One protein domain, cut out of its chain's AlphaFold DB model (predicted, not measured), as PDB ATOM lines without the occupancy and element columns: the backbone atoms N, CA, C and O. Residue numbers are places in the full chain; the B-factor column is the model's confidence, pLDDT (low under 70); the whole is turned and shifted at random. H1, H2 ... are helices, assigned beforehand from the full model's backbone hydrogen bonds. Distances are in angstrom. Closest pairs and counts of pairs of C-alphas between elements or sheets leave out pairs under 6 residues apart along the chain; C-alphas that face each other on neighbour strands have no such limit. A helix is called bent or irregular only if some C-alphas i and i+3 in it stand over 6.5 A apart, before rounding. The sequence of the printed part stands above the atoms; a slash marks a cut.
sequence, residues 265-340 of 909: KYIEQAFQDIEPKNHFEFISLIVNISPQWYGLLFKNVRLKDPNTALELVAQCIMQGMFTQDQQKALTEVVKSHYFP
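AT A GLANCE: This is residues 265 to 340 of the 909 residues of the protein "Ankyrin repeat protein" of Legionella waltersii (UniProt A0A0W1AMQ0). Four helices, H5, H3, H2 and H4, stand in a loose ring round the middle of the domain, with H5 and H3 side by side and H2 set slantwise across the ring from H5. H1 packs on H3 at the outside of this ring. The printed part has 76 residues with five named helices, H1 to H5 in order, and no named strand; the class is all helix. It is compact, with a radius of gyration of the C-alphas of 11.5 A, and rounded, spanning 31 by 26 by 23 A.

IN THESE COORDINATES: H5, the longest helix, covers residues 324 to 338 and measures 20.5 A, ending at C-alpha 338 (144.076, 150.809, 176.299). H3 is residues 291 to 300, 15.0 A; it is irregular, with C-alphas 292 and 295 7.2 A apart. H4 is residues 306 to 318, 18.2 A, and H2 is residues 279 to 288, 14.5 A. H1 is residues 265 to 272, 10.8 A, beginning at C-alpha 265 (165.939, 155.836, 172.228).

HOW THE PARTS SIT: H5 touches H3 at a shallow tilt of 25 degrees, the same way; their closest C-alphas, of Pro 291 and Gln 326, are 5.5 A apart. H4 is close to H5 but not clearly touching, with the closest C-alphas, Ile 317 and Gln 327, at 6.6 A. H4 touches H2 with residues 308 to 313 alone, at a steep tilt of 53 degrees; the closest C-alphas, His 279 and Ala 309, are 5.5 A apart. H1 touches H3 at a steep tilt of 57 degrees, closest at the C-alphas of Gln 272 and Asn 300, 5.1 A. The helix packing is mostly crossed, but only just: 1 of these 3 touching pairs is at a shallow tilt. H1 is apart from H2, H4 and H5. Every O i to N i+4 pair is within hydrogen-bond range in H1, H2, H4 and H5; in H3, 4 of 6 are.

THE WHOLE: The C-alphas farthest apart, of Lys 265 and Gln 319, are 33.6 A apart. The printed part has no cut, and no link is long. Mean pLDDT of the printed part is 79.4; residue 340 is under 70.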
ATOM      1  N   LYS A 265     165.814 154.835 171.159       74.44
ATOM      2  CA  LYS A 265     165.939 155.836 172.228       74.44
ATOM      3  C   LYS A 265     165.699 157.278 171.755       74.44
ATOM      4  O   LYS A 265     165.113 158.063 172.491       74.44
ATOM      5  N   TYR A 266     166.169 157.642 170.564       73.94
ATOM      6  CA  TYR A 266     165.977 158.987 170.015       73.94
ATOM      7  C   TYR A 266     164.565 159.174 169.456       73.94
ATOM      8  O   TYR A 266     164.023 160.270 169.545       73.94
ATOM      9  N   ILE A 267     163.952 158.104 168.940       76.06
ATOM     10  CA  ILE A 267     162.547 158.113 168.513       76.06
ATOM     11  C   ILE A 267     161.621 158.255 169.726       76.06
ATOM     12  O   ILE A 267     160.711 159.077 169.709       76.06
ATOM     13  N   GLU A 268     161.882 157.513 170.806       80.69
ATOM     14  CA  GLU A 268     161.116 157.617 172.051       80.69
ATOM     15  C   GLU A 268     161.211 159.029 172.650       80.69
ATOM     16  O   GLU A 268     160.188 159.601 173.019       80.69
ATOM     17  N   GLN A 269     162.410 159.628 172.668       79.94
ATOM     18  CA  GLN A 269     162.594 161.028 173.072       79.94
ATOM     19  C   GLN A 269     161.819 161.995 172.173       79.94
ATOM     20  O   GLN A 269     161.131 162.872 172.683       79.94
ATOM     21  N   ALA A 270     161.872 161.810 170.851       78.69
ATOM     22  CA  ALA A 270     161.135 162.658 169.921       78.69
ATOM     23  C   ALA A 270     159.619 162.588 170.163       78.69
ATOM     24  O   ALA A 270     158.963 163.622 170.173       78.69
ATOM     25  N   PHE A 271     159.055 161.400 170.412       85.12
ATOM     26  CA  PHE A 271     157.620 161.251 170.683       85.12
ATOM     27  C   PHE A 271     157.172 161.859 172.015       85.12
ATOM     28  O   PHE A 271     156.028 162.299 172.104       85.12
ATOM     29  N   GLN A 272     158.043 161.927 173.026       82.75
ATOM     30  CA  GLN A 272     157.722 162.570 174.311       82.75
ATOM     31  C   GLN A 272     157.495 164.081 174.183       82.75
ATOM     32  O   GLN A 272     156.737 164.648 174.973       82.75
ATOM     33  N   ASP A 273     158.116 164.705 173.182       80.00
ATOM     34  CA  ASP A 273     158.009 166.139 172.909       80.00
ATOM     35  C   ASP A 273     156.861 166.478 171.935       80.00
ATOM     36  O   ASP A 273     156.580 167.654 171.692       80.00
ATOM     37  N   ILE A 274     156.170 165.471 171.379       81.38
ATOM     38  CA  ILE A 274     155.041 165.673 170.463       81.38
ATOM     39  C   ILE A 274     153.728 165.786 171.248       81.38
ATOM     40  O   ILE A 274     153.248 164.824 171.851       81.38
ATOM     41  N   GLU A 275     153.094 166.955 171.156       82.44
ATOM     42  CA  GLU A 275     151.727 167.202 171.622       82.44
ATOM     43  C   GLU A 275     150.846 167.618 170.427       82.44
ATOM     44  O   GLU A 275     150.894 168.779 170.006       82.44
ATOM     45  N   PRO A 276     150.052 166.692 169.847       80.88
ATOM     46  CA  PRO A 276     149.140 167.016 168.755       80.88
ATOM     47  C   PRO A 276     148.111 168.056 169.208       80.88
ATOM     48  O   PRO A 276     147.482 167.914 170.263       80.88
ATOM     49  N   LYS A 277     147.898 169.109 168.414       77.38
ATOM     50  CA  LYS A 277     146.985 170.204 168.787       77.38
ATOM     51  C   LYS A 277     145.519 169.784 168.741       77.38
ATOM     52  O   LYS A 277     144.701 170.355 169.462       77.38
ATOM     53  N   ASN A 278     145.196 168.814 167.891       78.94
ATOM     54  CA  ASN A 278     143.871 168.234 167.716       78.94
ATOM     55  C   ASN A 278     143.982 166.752 167.310       78.94
ATOM     56  O   ASN A 278     145.067 166.244 167.018       78.94
ATOM     57  N   HIS A 279     142.845 166.058 167.286       80.56
ATOM     58  CA  HIS A 279     142.780 164.636 166.947       80.56
ATOM     59  C   HIS A 279     143.180 164.324 165.494       80.56
ATOM     60  O   HIS A 279     143.712 163.249 165.233       80.56
ATOM     61  N   PHE A 280     143.010 165.263 164.561       74.50
ATOM     62  CA  PHE A 280     143.391 165.085 163.155       74.50
ATOM     63  C   PHE A 280     144.910 165.140 162.940       74.50
ATOM     64  O   PHE A 280     145.444 164.347 162.168       74.50
ATOM     65  N   GLU A 281     145.635 166.001 163.665       77.56
ATOM     66  CA  GLU A 281     147.106 166.000 163.670       77.56
ATOM     67  C   GLU A 281     147.651 164.663 164.191       77.56
ATOM     68  O   GLU A 281     148.627 164.142 163.653       77.56
ATOM     69  N   PHE A 282     146.987 164.068 165.187       84.81
ATOM     70  CA  PHE A 282     147.341 162.740 165.683       84.81
ATOM     71  C   PHE A 282     147.101 161.644 164.634       84.81
ATOM     72  O   PHE A 282     147.976 160.813 164.407       84.81
ATOM     73  N   ILE A 283     145.966 161.672 163.929       82.69
ATOM     74  CA  ILE A 283     145.681 160.731 162.833       82.69
ATOM     75  C   ILE A 283     146.689 160.896 161.688       82.69
ATOM     76  O   ILE A 283     147.216 159.905 161.181       82.69
ATOM     77  N   SER A 284     147.025 162.134 161.319       77.94
ATOM     78  CA  SER A 284     148.061 162.426 160.320       77.94
ATOM     79  C   SER A 284     149.423 161.861 160.736       77.94
ATOM     80  O   SER A 284     150.124 161.249 159.928       77.94
ATOM     81  N   LEU A 285     149.784 162.000 162.013       81.69
ATOM     82  CA  LEU A 285     151.018 161.452 162.568       81.69
ATOM     83  C   LEU A 285     151.055 159.920 162.467       81.69
ATOM     84  O   LEU A 285     152.071 159.363 162.058       81.69
ATOM     85  N   ILE A 286     149.941 159.245 162.772       85.75
ATOM     86  CA  ILE A 286     149.814 157.787 162.621       85.75
ATOM     87  C   ILE A 286     150.014 157.378 161.158       85.75
ATOM     88  O   ILE A 286     150.770 156.447 160.882       85.75
ATOM     89  N   VAL A 287     149.376 158.066 160.209       80.94
ATOM     90  CA  VAL A 287     149.467 157.714 158.781       80.94
ATOM     91  C   VAL A 287     150.892 157.860 158.237       80.94
ATOM     92  O   VAL A 287     151.314 157.041 157.422       80.94
ATOM     93  N   ASN A 288     151.642 158.856 158.710       74.44
ATOM     94  CA  ASN A 288     152.979 159.178 158.204       74.44
ATOM     95  C   ASN A 288     154.127 158.425 158.903       74.44
ATOM     96  O   ASN A 288     155.269 158.482 158.443       74.44
ATOM     97  N   ILE A 289     153.852 157.720 160.001       76.56
ATOM     98  CA  ILE A 289     154.848 156.943 160.745       76.56
ATOM     99  C   ILE A 289     154.718 155.452 160.414       76.56
ATOM    100  O   ILE A 289     153.623 154.919 160.252       76.56
ATOM    101  N   SER A 290     155.860 154.760 160.341       78.56
ATOM    102  CA  SER A 290     155.894 153.310 160.123       78.56
ATOM    103  C   SER A 290     155.147 152.550 161.237       78.56
ATOM    104  O   SER A 290     155.392 152.838 162.415       78.56
ATOM    105  N   PRO A 291     154.318 151.534 160.909       81.69
ATOM    106  CA  PRO A 291     153.546 150.758 161.888       81.69
ATOM    107  C   PRO A 291     154.371 150.170 163.037       81.69
ATOM    108  O   PRO A 291     153.875 150.041 164.155       81.69
ATOM    109  N   GLN A 292     155.650 149.861 162.793       79.75
ATOM    110  CA  GLN A 292     156.562 149.324 163.809       79.75
ATOM    111  C   GLN A 292     156.758 150.264 165.012       79.75
ATOM    112  O   GLN A 292     157.120 149.814 166.096       79.75
ATOM    113  N   TRP A 293     156.508 151.565 164.838       85.38
ATOM    114  CA  TRP A 293     156.673 152.576 165.881       85.38
ATOM    115  C   TRP A 293     155.379 152.922 166.616       85.38
ATOM    116  O   TRP A 293     155.434 153.676 167.587       85.38
ATOM    117  N   TYR A 294     154.225 152.370 166.219       88.62
ATOM    118  CA  TYR A 294     152.941 152.685 166.857       88.62
ATOM    119  C   TYR A 294     152.941 152.376 168.355       88.62
ATOM    120  O   TYR A 294     152.441 153.178 169.138       88.62
ATOM    121  N   GLY A 295     153.590 151.289 168.787       85.31
ATOM    122  CA  GLY A 295     153.707 150.968 170.212       85.31
ATOM    123  C   GLY A 295     154.398 152.072 171.025       85.31
ATOM    124  O   GLY A 295     153.896 152.476 172.073       85.31
ATOM    125  N   LEU A 296     155.515 152.615 170.526       84.00
ATOM    126  CA  LEU A 296     156.214 153.732 171.177       84.00
ATOM    127  C   LEU A 296     155.453 155.049 171.037       84.00
ATOM    128  O   LEU A 296     155.467 155.848 171.973       84.00
ATOM    129  N   LEU A 297     154.783 155.263 169.905       87.00
ATOM    130  CA  LEU A 297     153.976 156.451 169.647       87.00
ATOM    131  C   LEU A 297     152.844 156.568 170.673       87.00
ATOM    132  O   LEU A 297     152.793 157.542 171.415       87.00
ATOM    133  N   PHE A 298     151.985 155.552 170.780       85.69
ATOM    134  CA  PHE A 298     150.847 155.567 171.706       85.69
ATOM    135  C   PHE A 298     151.273 155.561 173.179       85.69
ATOM    136  O   PHE A 298     150.555 156.097 174.015       85.69
ATOM    137  N   LYS A 299     152.454 155.014 173.496       85.62
ATOM    138  CA  LYS A 299     153.024 155.049 174.849       85.62
ATOM    139  C   LYS A 299     153.490 156.446 175.277       85.62
ATOM    140  O   LYS A 299     153.455 156.741 176.469       85.62
ATOM    141  N   ASN A 300     153.978 157.271 174.348       82.19
ATOM    142  CA  ASN A 300     154.667 158.525 174.680       82.19
ATOM    143  C   ASN A 300     153.898 159.793 174.275       82.19
ATOM    144  O   ASN A 300     154.069 160.823 174.928       82.19
ATOM    145  N   VAL A 301     153.049 159.733 173.245       82.44
ATOM    146  CA  VAL A 301     152.259 160.885 172.795       82.44
ATOM    147  C   VAL A 301     151.202 161.246 173.834       82.44
ATOM    148  O   VAL A 301     150.429 160.404 174.289       82.44
ATOM    149  N   ARG A 302     151.134 162.531 174.187       76.12
ATOM    150  CA  ARG A 302     150.137 163.047 175.132       76.12
ATOM    151  C   ARG A 302     148.882 163.488 174.391       76.12
ATOM    152  O   ARG A 302     148.883 164.506 173.705       76.12
ATOM    153  N   LEU A 303     147.796 162.738 174.564       76.12
ATOM    154  CA  LEU A 303     146.480 163.083 174.027       76.12
ATOM    155  C   LEU A 303     145.643 163.795 175.095       76.12
ATOM    156  O   LEU A 303     145.500 163.294 176.208       76.12
ATOM    157  N   LYS A 304     145.061 164.950 174.750       72.81
ATOM    158  CA  LYS A 304     144.165 165.707 175.651       72.81
ATOM    159  C   LYS A 304     142.871 164.955 175.966       72.81
ATOM    160  O   LYS A 304     142.374 165.052 177.081       72.81
ATOM    161  N   ASP A 305     142.349 164.218 174.989       77.75
ATOM    162  CA  ASP A 305     141.191 163.338 175.136       77.75
ATOM    163  C   ASP A 305     141.419 162.048 174.328       77.75
ATOM    164  O   ASP A 305     141.183 162.041 173.112       77.75
ATOM    165  N   PRO A 306     141.932 160.981 174.968       75.38
ATOM    166  CA  PRO A 306     142.251 159.730 174.291       75.38
ATOM    167  C   PRO A 306     141.007 158.984 173.796       75.38
ATOM    168  O   PRO A 306     141.097 158.307 172.780       75.38
ATOM    169  N   ASN A 307     139.840 159.134 174.435       72.75
ATOM    170  CA  ASN A 307     138.632 158.410 174.023       72.75
ATOM    171  C   ASN A 307     138.126 158.914 172.666       72.75
ATOM    172  O   ASN A 307     137.964 158.124 171.741       72.75
ATOM    173  N   THR A 308     137.993 160.235 172.514       77.12
ATOM    174  CA  THR A 308     137.625 160.853 171.227       77.12
ATOM    175  C   THR A 308     138.682 160.578 170.149       77.12
ATOM    176  O   THR A 308     138.354 160.396 168.979       77.12
ATOM    177  N   ALA A 309     139.966 160.488 170.529       80.06
ATOM    178  CA  ALA A 309     141.031 160.115 169.598       80.06
ATOM    179  C   ALA A 309     140.848 158.691 169.056       80.06
ATOM    180  O   ALA A 309     140.969 158.472 167.855       80.06
ATOM    181  N   LEU A 310     140.562 157.734 169.942       80.56
ATOM    182  CA  LEU A 310     140.370 156.330 169.588       80.56
ATOM    183  C   LEU A 310     139.092 156.108 168.778       80.56
ATOM    184  O   LEU A 310     139.114 155.306 167.846       80.56
ATOM    185  N   GLU A 311     138.019 156.840 169.086       77.88
ATOM    186  CA  GLU A 311     136.777 156.837 168.308       77.88
ATOM    187  C   GLU A 311     137.034 157.299 166.868       77.88
ATOM    188  O   GLU A 311     136.684 156.604 165.915       77.88
ATOM    189  N   LEU A 312     137.732 158.428 166.694       78.75
ATOM    190  CA  LEU A 312     138.093 158.931 165.368       78.75
ATOM    191  C   LEU A 312     139.048 157.981 164.636       78.75
ATOM    192  O   LEU A 312     138.896 157.777 163.435       78.75
ATOM    193  N   VAL A 313     139.992 157.344 165.338       84.75
ATOM    194  CA  VAL A 313     140.846 156.301 164.748       84.75
ATOM    195  C   VAL A 313     140.003 155.114 164.271       84.75
ATOM    196  O   VAL A 313     140.214 154.659 163.149       84.75
ATOM    197  N   ALA A 314     139.029 154.643 165.055       79.69
ATOM    198  CA  ALA A 314     138.123 153.563 164.652       79.69
ATOM    199  C   ALA A 314     137.279 153.949 163.428       79.69
ATOM    200  O   ALA A 314     137.205 153.191 162.464       79.69
ATOM    201  N   GLN A 315     136.729 155.166 163.411       75.75
ATOM    202  CA  GLN A 315     136.009 155.699 162.252       75.75
ATOM    203  C   GLN A 315     136.908 155.772 161.010       75.75
ATOM    204  O   GLN A 315     136.483 155.396 159.920       75.75
ATOM    205  N   CYS A 316     138.164 156.195 161.159       78.94
ATOM    206  CA  CYS A 316     139.139 156.215 160.069       78.94
ATOM    207  C   CYS A 316     139.519 154.803 159.589       78.94
ATOM    208  O   CYS A 316     139.724 154.610 158.390       78.94
ATOM    209  N   ILE A 317     139.576 153.805 160.480       79.94
ATOM    210  CA  ILE A 317     139.728 152.387 160.105       79.94
ATOM    211  C   ILE A 317     138.530 151.947 159.260       79.94
ATOM    212  O   ILE A 317     138.722 151.470 158.142       79.94
ATOM    213  N   MET A 318     137.312 152.184 159.752       72.25
ATOM    214  CA  MET A 318     136.063 151.847 159.070       72.25
ATOM    215  C   MET A 318     135.985 152.498 157.679       72.25
ATOM    216  O   MET A 318     135.620 151.843 156.705       72.25
ATOM    217  N   GLN A 319     136.398 153.760 157.556       72.12
ATOM    218  CA  GLN A 319     136.424 154.501 156.290       72.12
ATOM    219  C   GLN A 319     137.559 154.079 155.341       72.12
ATOM    220  O   GLN A 319     137.631 154.586 154.227       72.12
ATOM    221  N   GLY A 320     138.445 153.161 155.747       72.62
ATOM    222  CA  GLY A 320     139.537 152.658 154.909       72.62
ATOM    223  C   GLY A 320     140.759 153.581 154.827       72.62
ATOM    224  O   GLY A 320     141.549 153.460 153.893       72.62
ATOM    225  N   MET A 321     140.937 154.499 155.784       77.69
ATOM    226  CA  MET A 321     142.064 155.447 155.814       77.69
ATOM    227  C   MET A 321     143.418 154.772 156.077       77.69
ATOM    228  O   MET A 321     144.464 155.275 155.659       77.69
ATOM    229  N   PHE A 322     143.411 153.653 156.799       81.25
ATOM    230  CA  PHE A 322     144.610 152.905 157.159       81.25
ATOM    231  C   PHE A 322     144.765 151.677 156.266       81.25
ATOM    232  O   PHE A 322     143.799 150.959 156.015       81.25
ATOM    233  N   THR A 323     145.994 151.405 155.830       75.44
ATOM    234  CA  THR A 323     146.338 150.155 155.131       75.44
ATOM    235  C   THR A 323     146.167 148.943 156.051       75.44
ATOM    236  O   THR A 323     146.218 149.084 157.270       75.44
ATOM    237  N   GLN A 324     146.051 147.732 155.500       74.12
ATOM    238  CA  GLN A 324     145.905 146.514 156.319       74.12
ATOM    239  C   GLN A 324     147.015 146.319 157.365       74.12
ATOM    240  O   GLN A 324     146.738 145.866 158.474       74.12
ATOM    241  N   ASP A 325     148.262 146.673 157.044       75.62
ATOM    242  CA  ASP A 325     149.379 146.564 157.990       75.62
ATOM    243  C   ASP A 325     149.256 147.600 159.118       75.62
ATOM    244  O   ASP A 325     149.498 147.288 160.284       75.62
ATOM    245  N   GLN A 326     148.809 148.817 158.785       83.44
ATOM    246  CA  GLN A 326     148.511 149.861 159.767       83.44
ATOM    247  C   GLN A 326     147.325 149.470 160.652       83.44
ATOM    248  O   GLN A 326     147.421 149.607 161.865       83.44
ATOM    249  N   GLN A 327     146.242 148.938 160.078       82.00
ATOM    250  CA  GLN A 327     145.060 148.479 160.816       82.00
ATOM    251  C   GLN A 327     145.417 147.385 161.824       82.00
ATOM    252  O   GLN A 327     145.057 147.495 162.993       82.00
ATOM    253  N   LYS A 328     146.181 146.366 161.406       82.31
ATOM    254  CA  LYS A 328     146.640 145.294 162.304       82.31
ATOM    255  C   LYS A 328     147.505 145.834 163.438       82.31
ATOM    256  O   LYS A 328     147.257 145.520 164.598       82.31
ATOM    257  N   ALA A 329     148.494 146.672 163.118       84.56
ATOM    258  CA  ALA A 329     149.372 147.258 164.128       84.56
ATOM    259  C   ALA A 329     148.615 148.183 165.094       84.56
ATOM    260  O   ALA A 329     148.851 148.128 166.297       84.56
ATOM    261  N   LEU A 330     147.688 149.005 164.590       86.44
ATOM    262  CA  LEU A 330     146.828 149.858 165.414       86.44
ATOM    263  C   LEU A 330     145.941 149.026 166.331       86.44
ATOM    264  O   LEU A 330     145.855 149.335 167.512       86.44
ATOM    265  N   THR A 331     145.341 147.958 165.811       79.81
ATOM    266  CA  THR A 331     144.485 147.058 166.590       79.81
ATOM    267  C   THR A 331     145.248 146.425 167.743       79.81
ATOM    268  O   THR A 331     144.814 146.523 168.888       79.81
ATOM    269  N   GLU A 332     146.440 145.887 167.486       82.50
ATOM    270  CA  GLU A 332     147.286 145.303 168.532       82.50
ATOM    271  C   GLU A 332     147.777 146.338 169.557       82.50
ATOM    272  O   GLU A 332     147.782 146.083 170.766       82.50
ATOM    273  N   VAL A 333     148.166 147.535 169.110       85.62
ATOM    274  CA  VAL A 333     148.634 148.602 170.008       85.62
ATOM    275  C   VAL A 333     147.493 149.148 170.865       85.62
ATOM    276  O   VAL A 333     147.664 149.301 172.073       85.62
ATOM    277  N   VAL A 334     146.322 149.401 170.282       80.62
ATOM    278  CA  VAL A 334     145.150 149.892 171.017       80.62
ATOM    279  C   VAL A 334     144.680 148.843 172.026       80.62
ATOM    280  O   VAL A 334     144.504 149.169 173.200       80.62
ATOM    281  N   LYS A 335     144.579 147.575 171.609       76.50
ATOM    282  CA  LYS A 335     144.251 146.440 172.483       76.50
ATOM    283  C   LYS A 335     145.226 146.321 173.654       76.50
ATOM    284  O   LYS A 335     144.804 146.299 174.804       76.50
ATOM    285  N   SER A 336     146.533 146.296 173.392       77.81
ATOM    286  CA  SER A 336     147.543 146.121 174.447       77.81
ATOM    287  C   SER A 336     147.681 147.324 175.387       77.81
ATOM    288  O   SER A 336     147.941 147.133 176.576       77.81
ATOM    289  N   HIS A 337     147.507 148.550 174.883       77.31
ATOM    290  CA  HIS A 337     147.735 149.774 175.653       77.31
ATOM    291  C   HIS A 337     146.488 150.274 176.395       77.31
ATOM    292  O   HIS A 337     146.591 150.677 177.551       77.31
ATOM    293  N   TYR A 338     145.317 150.243 175.751       72.81
ATOM    294  CA  TYR A 338     144.076 150.809 176.299       72.81
ATOM    295  C   TYR A 338     143.109 149.752 176.842       72.81
ATOM    296  O   TYR A 338     142.274 150.080 177.686       72.81
ATOM    297  N   PHE A 339     143.247 148.490 176.417       71.88
ATOM    298  CA  PHE A 339     142.359 147.390 176.813       71.88
ATOM    299  C   PHE A 339     143.127 146.144 177.301       71.88
ATOM    300  O   PHE A 339     142.904 145.037 176.802       71.88
ATOM    301  N   PRO A 340     144.053 146.269 178.274       65.31
ATOM    302  CA  PRO A 340     144.859 145.133 178.703       65.31
ATOM    303  C   PRO A 340     143.980 144.040 179.333       65.31
ATOM    304  O   PRO A 340     143.198 144.309 180.248       65.31
TER     305      PRO A 340